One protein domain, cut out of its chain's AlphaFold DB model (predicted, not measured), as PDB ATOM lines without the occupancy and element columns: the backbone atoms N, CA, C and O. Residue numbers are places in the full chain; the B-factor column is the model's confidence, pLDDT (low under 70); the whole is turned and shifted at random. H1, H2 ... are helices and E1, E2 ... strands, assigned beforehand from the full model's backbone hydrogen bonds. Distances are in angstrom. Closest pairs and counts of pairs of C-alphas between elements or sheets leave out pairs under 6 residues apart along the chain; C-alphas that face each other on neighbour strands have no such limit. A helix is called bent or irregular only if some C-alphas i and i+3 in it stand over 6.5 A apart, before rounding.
ATOM      1  N   CYS A  23     -36.072 -51.807 -53.752       88.31
ATOM      2  CA  CYS A  23     -36.322 -50.655 -52.899       88.31
ATOM      3  C   CYS A  23     -36.933 -49.532 -53.743       88.31
ATOM      4  O   CYS A  23     -36.271 -48.985 -54.623       88.31
ATOM      5  N   SER A  24     -38.195 -49.196 -53.476       87.12
ATOM      6  CA  SER A  24     -38.876 -48.069 -54.118       87.12
ATOM      7  C   SER A  24     -38.302 -46.750 -53.605       87.12
ATOM      8  O   SER A  24     -37.867 -45.905 -54.380       87.12
ATOM      9  N   PHE A  25     -38.245 -46.602 -52.280       86.12
ATOM     10  CA  PHE A  25     -37.604 -45.480 -51.605       86.12
ATOM     11  C   PHE A  25     -37.273 -45.839 -50.153       86.12
ATOM     12  O   PHE A  25     -37.833 -46.775 -49.568       86.12
ATOM     13  N   SER A  26     -36.387 -45.041 -49.568       86.38
ATOM     14  CA  SER A  26     -35.977 -45.123 -48.168       86.38
ATOM     15  C   SER A  26     -36.331 -43.816 -47.472       86.38
ATOM     16  O   SER A  26     -36.076 -42.742 -48.009       86.38
ATOM     17  N   CYS A  27     -36.900 -43.898 -46.277       83.06
ATOM     18  CA  CYS A  27     -37.156 -42.750 -45.419       83.06
ATOM     19  C   CYS A  27     -35.914 -42.509 -44.562       83.06
ATOM     20  O   CYS A  27     -35.717 -43.181 -43.547       83.06
ATOM     21  N   THR A  28     -35.054 -41.602 -45.025       76.38
ATOM     22  CA  THR A  28     -33.855 -41.140 -44.311       76.38
ATOM     23  C   THR A  28     -33.718 -39.637 -44.472       76.38
ATOM     24  O   THR A  28     -34.349 -39.070 -45.360       76.38
ATOM     25  N   TYR A  29     -32.845 -39.021 -43.674       63.25
ATOM     26  CA  TYR A  29     -32.534 -37.594 -43.753       63.25
ATOM     27  C   TYR A  29     -32.228 -37.111 -45.187       63.25
ATOM     28  O   TYR A  29     -32.710 -36.054 -45.581       63.25
ATOM     29  N   ASP A  30     -31.520 -37.924 -45.982       61.34
ATOM     30  CA  ASP A  30     -31.023 -37.551 -47.317       61.34
ATOM     31  C   ASP A  30     -31.646 -38.351 -48.474       61.34
ATOM     32  O   ASP A  30     -31.322 -38.132 -49.642       61.34
ATOM     33  N   ALA A  31     -32.530 -39.310 -48.180       61.22
ATOM     34  CA  ALA A  31     -33.111 -40.185 -49.196       61.22
ATOM     35  C   ALA A  31     -34.546 -39.752 -49.497       61.22
ATOM     36  O   ALA A  31     -35.381 -39.685 -48.597       61.22
ATOM     37  N   GLY A  32     -34.801 -39.458 -50.776       63.69
ATOM     38  CA  GLY A  32     -36.025 -38.871 -51.325       63.69
ATOM     39  C   GLY A  32     -37.292 -39.700 -51.121       63.69
ATOM     40  O   GLY A  32     -37.840 -40.261 -52.069       63.69
ATOM     41  N   ALA A  33     -37.776 -39.759 -49.883       79.50
ATOM     42  CA  ALA A  33     -39.128 -40.190 -49.596       79.50
ATOM     43  C   ALA A  33     -40.124 -39.277 -50.338       79.50
ATOM     44  O   ALA A  33     -39.904 -38.067 -50.409       79.50
ATOM     45  N   PRO A  34     -41.229 -39.823 -50.868       84.00
ATOM     46  CA  PRO A  34     -42.236 -39.031 -51.562       84.00
ATOM     47  C   PRO A  34     -42.816 -37.922 -50.673       84.00
ATOM     48  O   PRO A  34     -43.200 -38.187 -49.530       84.00
ATOM     49  N   ASP A  35     -42.971 -36.711 -51.217       83.69
ATOM     50  CA  ASP A  35     -43.518 -35.550 -50.490       83.69
ATOM     51  C   ASP A  35     -44.883 -35.844 -49.847       83.69
ATOM     52  O   ASP A  35     -45.214 -35.383 -48.750       83.69
ATOM     53  N   ASP A  36     -45.700 -36.659 -50.514       87.19
ATOM     54  CA  ASP A  36     -47.048 -36.985 -50.072       87.19
ATOM     55  C   ASP A  36     -47.112 -38.063 -48.976       87.19
ATOM     56  O   ASP A  36     -48.188 -38.278 -48.411       87.19
ATOM     57  N   LEU A  37     -45.983 -38.698 -48.632       86.69
ATOM     58  CA  LEU A  37     -45.856 -39.573 -47.462       86.69
ATOM     59  C   LEU A  37     -45.919 -38.775 -46.150       86.69
ATOM     60  O   LEU A  37     -46.373 -39.315 -45.137       86.69
ATOM     61  N   LYS A  38     -45.504 -37.495 -46.172       82.88
ATOM     62  CA  LYS A  38     -45.459 -36.592 -45.003       82.88
ATOM     63  C   LYS A  38     -44.786 -37.236 -43.782       82.88
ATOM     64  O   LYS A  38     -45.333 -37.215 -42.672       82.88
ATOM     65  N   TRP A  39     -43.646 -37.885 -44.000       83.56
ATOM     66  CA  TRP A  39     -42.861 -38.479 -42.920       83.56
ATOM     67  C   TRP A  39     -42.054 -37.401 -42.177       83.56
ATOM     68  O   TRP A  39     -41.771 -36.343 -42.738       83.56
ATOM     69  N   SER A  40     -41.734 -37.658 -40.912       81.81
ATOM     70  CA  SER A  40     -40.915 -36.798 -40.053       81.81
ATOM     71  C   SER A  40     -39.855 -37.634 -39.338       81.81
ATOM     72  O   SER A  40     -40.068 -38.817 -39.084       81.81
ATOM     73  N   ASN A  41     -38.744 -37.006 -38.949       76.44
ATOM     74  CA  ASN A  41     -37.716 -37.641 -38.118       76.44
ATOM     75  C   ASN A  41     -38.209 -37.965 -36.697       76.44
ATOM     76  O   ASN A  41     -37.608 -38.800 -36.026       76.44
ATOM     77  N   ASP A  42     -39.297 -37.327 -36.257       82.62
ATOM     78  CA  ASP A  42     -39.938 -37.609 -34.968       82.62
ATOM     79  C   ASP A  42     -40.871 -38.828 -35.022       82.62
ATOM     80  O   ASP A  42     -41.326 -39.290 -33.976       82.62
ATOM     81  N   ASP A  43     -41.173 -39.342 -36.223       83.38
ATOM     82  CA  ASP A  43     -42.079 -40.475 -36.365       83.38
ATOM     83  C   ASP A  43     -41.450 -41.731 -35.760       83.38
ATOM     84  O   ASP A  43     -40.375 -42.192 -36.163       83.38
ATOM     85  N   ASP A  44     -42.172 -42.352 -34.835       85.50
ATOM     86  CA  ASP A  44     -41.729 -43.614 -34.270       85.50
ATOM     87  C   ASP A  44     -41.907 -44.789 -35.254       85.50
ATOM     88  O   ASP A  44     -42.437 -44.699 -36.371       85.50
ATOM     89  N   GLY A  45     -41.463 -45.972 -34.829       83.75
ATOM     90  CA  GLY A  45     -41.521 -47.148 -35.685       83.75
ATOM     91  C   GLY A  45     -42.918 -47.674 -36.011       83.75
ATOM     92  O   GLY A  45     -43.061 -48.454 -36.963       83.75
ATOM     93  N   TRP A  46     -43.932 -47.305 -35.234       89.50
ATOM     94  CA  TRP A  46     -45.326 -47.627 -35.509       89.50
ATOM     95  C   TRP A  46     -45.933 -46.603 -36.471       89.50
ATOM     96  O   TRP A  46     -46.565 -46.997 -37.458       89.50
ATOM     97  N   GLU A  47     -45.674 -45.315 -36.250       90.19
ATOM     98  CA  GLU A  47     -46.122 -44.217 -37.104       90.19
ATOM     99  C   GLU A  47     -45.578 -44.353 -38.520       90.19
ATOM    100  O   GLU A  47     -46.357 -44.302 -39.478       90.19
ATOM    101  N   MET A  48     -44.287 -44.663 -38.664       89.06
ATOM    102  CA  MET A  48     -43.677 -44.917 -39.969       89.06
ATOM    103  C   MET A  48     -44.343 -46.080 -40.702       89.06
ATOM    104  O   MET A  48     -44.710 -45.960 -41.874       89.06
ATOM    105  N   ARG A  49     -44.597 -47.205 -40.016       89.69
ATOM    106  CA  ARG A  49     -45.325 -48.336 -40.618       89.69
ATOM    107  C   ARG A  49     -46.742 -47.931 -41.030       89.69
ATOM    108  O   ARG A  49     -47.202 -48.360 -42.085       89.69
ATOM    109  N   ARG A  50     -47.440 -47.123 -40.228       92.62
ATOM    110  CA  ARG A  50     -48.794 -46.639 -40.535       92.62
ATOM    111  C   ARG A  50     -48.801 -45.730 -41.767       92.62
ATOM    112  O   ARG A  50     -49.633 -45.942 -42.651       92.62
ATOM    113  N   LYS A  51     -47.876 -44.768 -41.850       91.81
ATOM    114  CA  LYS A  51     -47.739 -43.845 -42.990       91.81
ATOM    115  C   LYS A  51     -47.397 -44.592 -44.277       91.81
ATOM    116  O   LYS A  51     -48.087 -44.409 -45.273       91.81
ATOM    117  N   LEU A  52     -46.434 -45.515 -44.234       91.56
ATOM    118  CA  LEU A  52     -46.062 -46.341 -45.389       91.56
ATOM    119  C   LEU A  52     -47.225 -47.202 -45.898       91.56
ATOM    120  O   LEU A  52     -47.465 -47.260 -47.100       91.56
ATOM    121  N   LYS A  53     -48.003 -47.818 -44.995       92.00
ATOM    122  CA  LYS A  53     -49.217 -48.564 -45.373       92.00
ATOM    123  C   LYS A  53     -50.271 -47.660 -46.016       92.00
ATOM    124  O   LYS A  53     -50.886 -48.045 -47.010       92.00
ATOM    125  N   ALA A  54     -50.501 -46.477 -45.445       92.56
ATOM    126  CA  ALA A  54     -51.461 -45.512 -45.977       92.56
ATOM    127  C   ALA A  54     -51.041 -45.002 -47.362       92.56
ATOM    128  O   ALA A  54     -51.873 -44.913 -48.263       92.56
ATOM    129  N   TRP A  55     -49.748 -44.738 -47.543       92.50
ATOM    130  CA  TRP A  55     -49.168 -44.337 -48.817       92.50
ATOM    131  C   TRP A  55     -49.290 -45.445 -49.866       92.50
ATOM    132  O   TRP A  55     -49.856 -45.210 -50.929       92.50
ATOM    133  N   ALA A  56     -48.887 -46.678 -49.542       91.25
ATOM    134  CA  ALA A  56     -49.029 -47.820 -50.445       91.25
ATOM    135  C   ALA A  56     -50.489 -48.012 -50.890       91.25
ATOM    136  O   ALA A  56     -50.763 -48.176 -52.078       91.25
ATOM    137  N   LYS A  57     -51.446 -47.883 -49.958       92.44
ATOM    138  CA  LYS A  57     -52.882 -47.920 -50.267       92.44
ATOM    139  C   LYS A  57     -53.307 -46.789 -51.211       92.44
ATOM    140  O   LYS A  57     -54.035 -47.049 -52.160       92.44
ATOM    141  N   LYS A  58     -52.864 -45.553 -50.962       92.06
ATOM    142  CA  LYS A  58     -53.173 -44.381 -51.801       92.06
ATOM    143  C   LYS A  58     -52.672 -44.553 -53.240       92.06
ATOM    144  O   LYS A  58     -53.341 -44.113 -54.167       92.06
ATOM    145  N   HIS A  59     -51.533 -45.219 -53.414       88.56
ATOM    146  CA  HIS A  59     -50.899 -45.472 -54.713       88.56
ATOM    147  C   HIS A  59     -51.286 -46.822 -55.343       88.56
ATOM    148  O   HIS A  59     -50.673 -47.241 -56.322       88.56
ATOM    149  N   ASN A  60     -52.308 -47.509 -54.815       90.12
ATOM    150  CA  ASN A  60     -52.764 -48.828 -55.283       90.12
ATOM    151  C   ASN A  60     -51.652 -49.897 -55.332       90.12
ATOM    152  O   ASN A  60     -51.652 -50.784 -56.187       90.12
ATOM    153  N   ILE A  61     -50.700 -49.826 -54.402       89.38
ATOM    154  CA  ILE A  61     -49.644 -50.823 -54.233       89.38
ATOM    155  C   ILE A  61     -50.149 -51.870 -53.244       89.38
ATOM    156  O   ILE A  61     -50.238 -51.631 -52.038       89.38
ATOM    157  N   THR A  62     -50.524 -53.028 -53.773       88.19
ATOM    158  CA  THR A  62     -51.113 -54.135 -53.008       88.19
ATOM    159  C   THR A  62     -50.070 -55.111 -52.475       88.19
ATOM    160  O   THR A  62     -50.284 -55.709 -51.424       88.19
ATOM    161  N   ASP A  63     -48.937 -55.231 -53.166       90.94
ATOM    162  CA  ASP A  63     -47.811 -56.067 -52.770       90.94
ATOM    163  C   ASP A  63     -46.594 -55.193 -52.457       90.94
ATOM    164  O   ASP A  63     -46.088 -54.467 -53.315       90.94
ATOM    165  N   TYR A  64     -46.171 -55.218 -51.197       92.81
ATOM    166  CA  TYR A  64     -45.005 -54.493 -50.712       92.81
ATOM    167  C   TYR A  64     -44.457 -55.117 -49.425       92.81
ATOM    168  O   TYR A  64     -45.160 -55.786 -48.658       92.81
ATOM    169  N   ARG A  65     -43.187 -54.831 -49.141       92.62
ATOM    170  CA  ARG A  65     -42.521 -55.125 -47.873       92.62
ATOM    171  C   ARG A  65     -42.054 -53.823 -47.239       92.62
ATOM    172  O   ARG A  65     -41.444 -52.987 -47.893       92.62
ATOM    173  N   ILE A  66     -42.348 -53.661 -45.950       91.62
ATOM    174  CA  ILE A  66     -41.770 -52.589 -45.134       91.62
ATOM    175  C   ILE A  66     -40.650 -53.212 -44.320       91.62
ATOM    176  O   ILE A  66     -40.914 -54.023 -43.424       91.62
ATOM    177  N   VAL A  67     -39.423 -52.814 -44.617       89.75
ATOM    178  CA  VAL A  67     -38.227 -53.307 -43.932       89.75
ATOM    179  C   VAL A  67     -37.492 -52.159 -43.259       89.75
ATOM    180  O   VAL A  67     -37.822 -50.988 -43.457       89.75
ATOM    181  N   ARG A  68     -36.548 -52.514 -42.389       86.44
ATOM    182  CA  ARG A  68     -35.684 -51.552 -41.711       86.44
ATOM    183  C   ARG A  68     -34.240 -51.873 -42.036       86.44
ATOM    184  O   ARG A  68     -33.886 -53.047 -41.952       86.44
ATOM    185  N   ASN A  69     -33.447 -50.839 -42.302       77.50
ATOM    186  CA  ASN A  69     -31.995 -50.912 -42.450       77.50
ATOM    187  C   ASN A  69     -31.551 -52.044 -43.391       77.50
ATOM    188  O   ASN A  69     -31.014 -53.050 -42.930       77.50
ATOM    189  N   THR A  70     -31.768 -51.914 -44.700       75.62
ATOM    190  CA  THR A  70     -31.002 -52.739 -45.646       75.62
ATOM    191  C   THR A  70     -29.671 -52.059 -45.954       75.62
ATOM    192  O   THR A  70     -29.404 -50.937 -45.524       75.62
ATOM    193  N   SER A  71     -28.797 -52.738 -46.694       67.81
ATOM    194  CA  SER A  71     -27.548 -52.137 -47.173       67.81
ATOM    195  C   SER A  71     -27.739 -51.138 -48.317       67.81
ATOM    196  O   SER A  71     -26.749 -50.604 -48.823       67.81
ATOM    197  N   TRP A  72     -28.991 -50.863 -48.702       65.12
ATOM    198  CA  TRP A  72     -29.339 -49.894 -49.732       65.12
ATOM    199  C   TRP A  72     -28.791 -48.500 -49.411       65.12
ATOM    200  O   TRP A  72     -28.208 -47.834 -50.267       65.12
ATOM    201  N   VAL A  73     -28.908 -48.082 -48.149       67.06
ATOM    202  CA  VAL A  73     -28.305 -46.845 -47.652       67.06
ATOM    203  C   VAL A  73     -26.962 -47.196 -47.010       67.06
ATOM    204  O   VAL A  73     -26.906 -47.878 -45.991       67.06
ATOM    205  N   ARG A  74     -25.859 -46.763 -47.635       59.47
ATOM    206  CA  ARG A  74     -24.488 -47.145 -47.234       59.47
ATOM    207  C   ARG A  74     -24.031 -46.534 -45.903       59.47
ATOM    208  O   ARG A  74     -23.169 -47.125 -45.256       59.47
ATOM    209  N   ASP A  75     -24.599 -45.395 -45.505       63.09
ATOM    210  CA  ASP A  75     -24.253 -44.678 -44.271       63.09
ATOM    211  C   ASP A  75     -25.494 -44.501 -43.378       63.09
ATOM    212  O   ASP A  75     -26.215 -43.506 -43.439       63.09
ATOM    213  N   LEU A  76     -25.811 -45.543 -42.605       63.41
ATOM    214  CA  LEU A  76     -26.986 -45.577 -41.732       63.41
ATOM    215  C   LEU A  76     -26.707 -44.850 -40.409       63.41
ATOM    216  O   LEU A  76     -26.225 -45.455 -39.449       63.41
ATOM    217  N   HIS A  77     -27.102 -43.582 -40.312       61.97
ATOM    218  CA  HIS A  77     -27.205 -42.873 -39.029       61.97
ATOM    219  C   HIS A  77     -28.602 -43.077 -38.423       61.97
ATOM    220  O   HIS A  77     -29.445 -42.187 -38.457       61.97
ATOM    221  N   GLY A  78     -28.878 -44.277 -37.895       71.12
ATOM    222  CA  GLY A  78     -30.117 -44.579 -37.158       71.12
ATOM    223  C   GLY A  78     -31.013 -45.660 -37.777       71.12
ATOM    224  O   GLY A  78     -30.537 -46.598 -38.420       71.12
ATOM    225  N   ILE A  79     -32.319 -45.582 -37.497       76.19
ATOM    226  CA  ILE A  79     -33.328 -46.503 -38.045       76.19
ATOM    227  C   ILE A  79     -33.925 -45.885 -39.307       76.19
ATOM    228  O   ILE A  79     -34.609 -44.870 -39.248       76.19
ATOM    229  N   VAL A  80     -33.720 -46.558 -40.428       82.62
ATOM    230  CA  VAL A  80     -34.244 -46.236 -41.750       82.62
ATOM    231  C   VAL A  80     -35.382 -47.187 -42.076       82.62
ATOM    232  O   VAL A  80     -35.244 -48.403 -41.933       82.62
ATOM    233  N   TYR A  81     -36.509 -46.638 -42.526       86.88
ATOM    234  CA  TYR A  81     -37.636 -47.421 -43.028       86.88
ATOM    235  C   TYR A  81     -37.644 -47.416 -44.545       86.88
ATOM    236  O   TYR A  81     -37.494 -46.371 -45.166       86.88
ATOM    237  N   GLU A  82     -37.864 -48.575 -45.145       88.75
ATOM    238  CA  GLU A  82     -37.794 -48.733 -46.593       88.75
ATOM    239  C   GLU A  82     -39.050 -49.421 -47.100       88.75
ATOM    240  O   GLU A  82     -39.538 -50.384 -46.491       88.75
ATOM    241  N   LEU A  83     -39.553 -48.933 -48.233       90.50
ATOM    242  CA  LEU A  83     -40.648 -49.567 -48.945       90.50
ATOM    243  C   LEU A  83     -40.092 -50.336 -50.136       90.50
ATOM    244  O   LEU A  83     -39.575 -49.753 -51.087       90.50
ATOM    245  N   TRP A  84     -40.251 -51.649 -50.095       92.06
ATOM    246  CA  TRP A  84     -39.857 -52.552 -51.162       92.06
ATOM    247  C   TRP A  84     -41.094 -53.013 -51.910       92.06
ATOM    248  O   TRP A  84     -42.068 -53.447 -51.296       92.06
ATOM    249  N   VAL A  85     -41.067 -52.919 -53.230       90.81
ATOM    250  CA  VAL A  85     -42.186 -53.296 -54.101       90.81
ATOM    251  C   VAL A  85     -41.687 -54.329 -55.108       90.81
ATOM    252  O   VAL A  85     -40.496 -54.321 -55.433       90.81
ATOM    253  N   PRO A  86     -42.536 -55.250 -55.585       90.69
ATOM    254  CA  PRO A  86     -42.108 -56.200 -56.594       90.69
ATOM    255  C   PRO A  86     -41.671 -55.429 -57.838       90.69
ATOM    256  O   PRO A  86     -42.306 -54.442 -58.233       90.69
ATOM    257  N   HIS A  87     -40.618 -55.901 -58.502       80.06
ATOM    258  CA  HIS A  87     -40.439 -55.614 -59.912       80.06
ATOM    259  C   HIS A  87     -41.704 -56.123 -60.585       80.06
ATOM    260  O   HIS A  87     -41.839 -57.322 -60.827       80.06
TER     261      HIS A  87
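Overview. This is residues 23 to 87 of the 97 residues of an uncharacterized protein of Rhizobium sp. MHM7A (UniProt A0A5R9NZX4). Picture a small sheet of three short strands with one helix, H1, laid over one of its faces, roughly along the inner strand E3. A long stretch without a named element, residues 28 to 44, leads from the edge strand E1 round to the helix, and a second one, residues 69 to 80, makes the wide loop of the hairpin E2 and E3. The printed part has 65 residues with one named helix and three named strands, in the order E1, H1, E2, E3 along the chain; the sheet's order is E1, E3, E2, and its strands are antiparallel. The class is mixed, helices and strands, with under half of the residues in named elements. The whole is compact, with a radius of gyration of the C-alphas of 11.0 A, and rounded, with spans of 31 by 26 by 19 A.

Arrangement. Begin at E3, residues 81 to 86, the inner strand of the sheet. On one side of it look for E1, residues 23 to 27, an edge strand antiparallel to E3 at 166 degrees between their directions. There N 24 and O 83 are 2.8 A apart and N 83 and O 25 are 3.1 A apart, both within hydrogen-bond range. On the other side of E3 stands the second edge strand, E2, residues 65 to 68, antiparallel to E3 at 149 degrees. E2 and E3 form a hairpin; across it N 65 and O 84 are 2.8 A apart and N 82 and O 67 are 2.9 A apart, again within hydrogen-bond range. Now move off the sheet to H1, residues 45 to 58, which is on it at a height over the sheet of 9.7 A. The arrangement has two layers, the helix on one face and the sheet E1, E3, E2 beneath it. H1 lies over E3, on which 9 of its 14 C-alphas fall when dropped onto the local plane; with 2 falling on E2, it only just does not lie over E2 as well. It runs along the strands, but only just, at 29.8 degrees to E3 on the local plane. The closest C-alphas of H1 and E3 are those of Met 48 and Tyr 81, 7.2 A apart; those of H1 and E2 are Arg 49 and Ile 66, 7.1 A apart. E1, H1 and E2 form a split strand-helix-strand unit, two strands running the same way with a helix between them along the chain and E3 between them in the sheet; its crossover is right-handed. In the backbone of H1, 9 of 10 O i to N i+4 pairs are within hydrogen-bond range.

Along the chain. Find C-alpha 81 at (-37.636, -47.421, -43.028); from there E3 runs 16.8 A to C-alpha 86 at (-42.108, -56.200, -56.594). E1 begins at C-alpha 23, at (-36.322, -50.655, -52.899), and covers 10.9 A to Cys 27. H1 runs from Gly 45 to Lys 58, 20.1 A, and is not bent. E2, from Arg 65 to Arg 68, measures 9.9 A.

Size, cuts and confidence. The two C-alphas farthest apart are those of Asn 60 and His 77, 30.9 A. The first and last printed C-alphas, of Cys 23 and His 87, are 9.5 A apart. The printed part has no cut. The links E1 to H1, with 17 residues, and E2 to E3, with 12, are long; H1 to E2, with 6, is short. The mean pLDDT of the printed part is 82.7; look for values under 70 at residues 29 to 32 and 71 to 77.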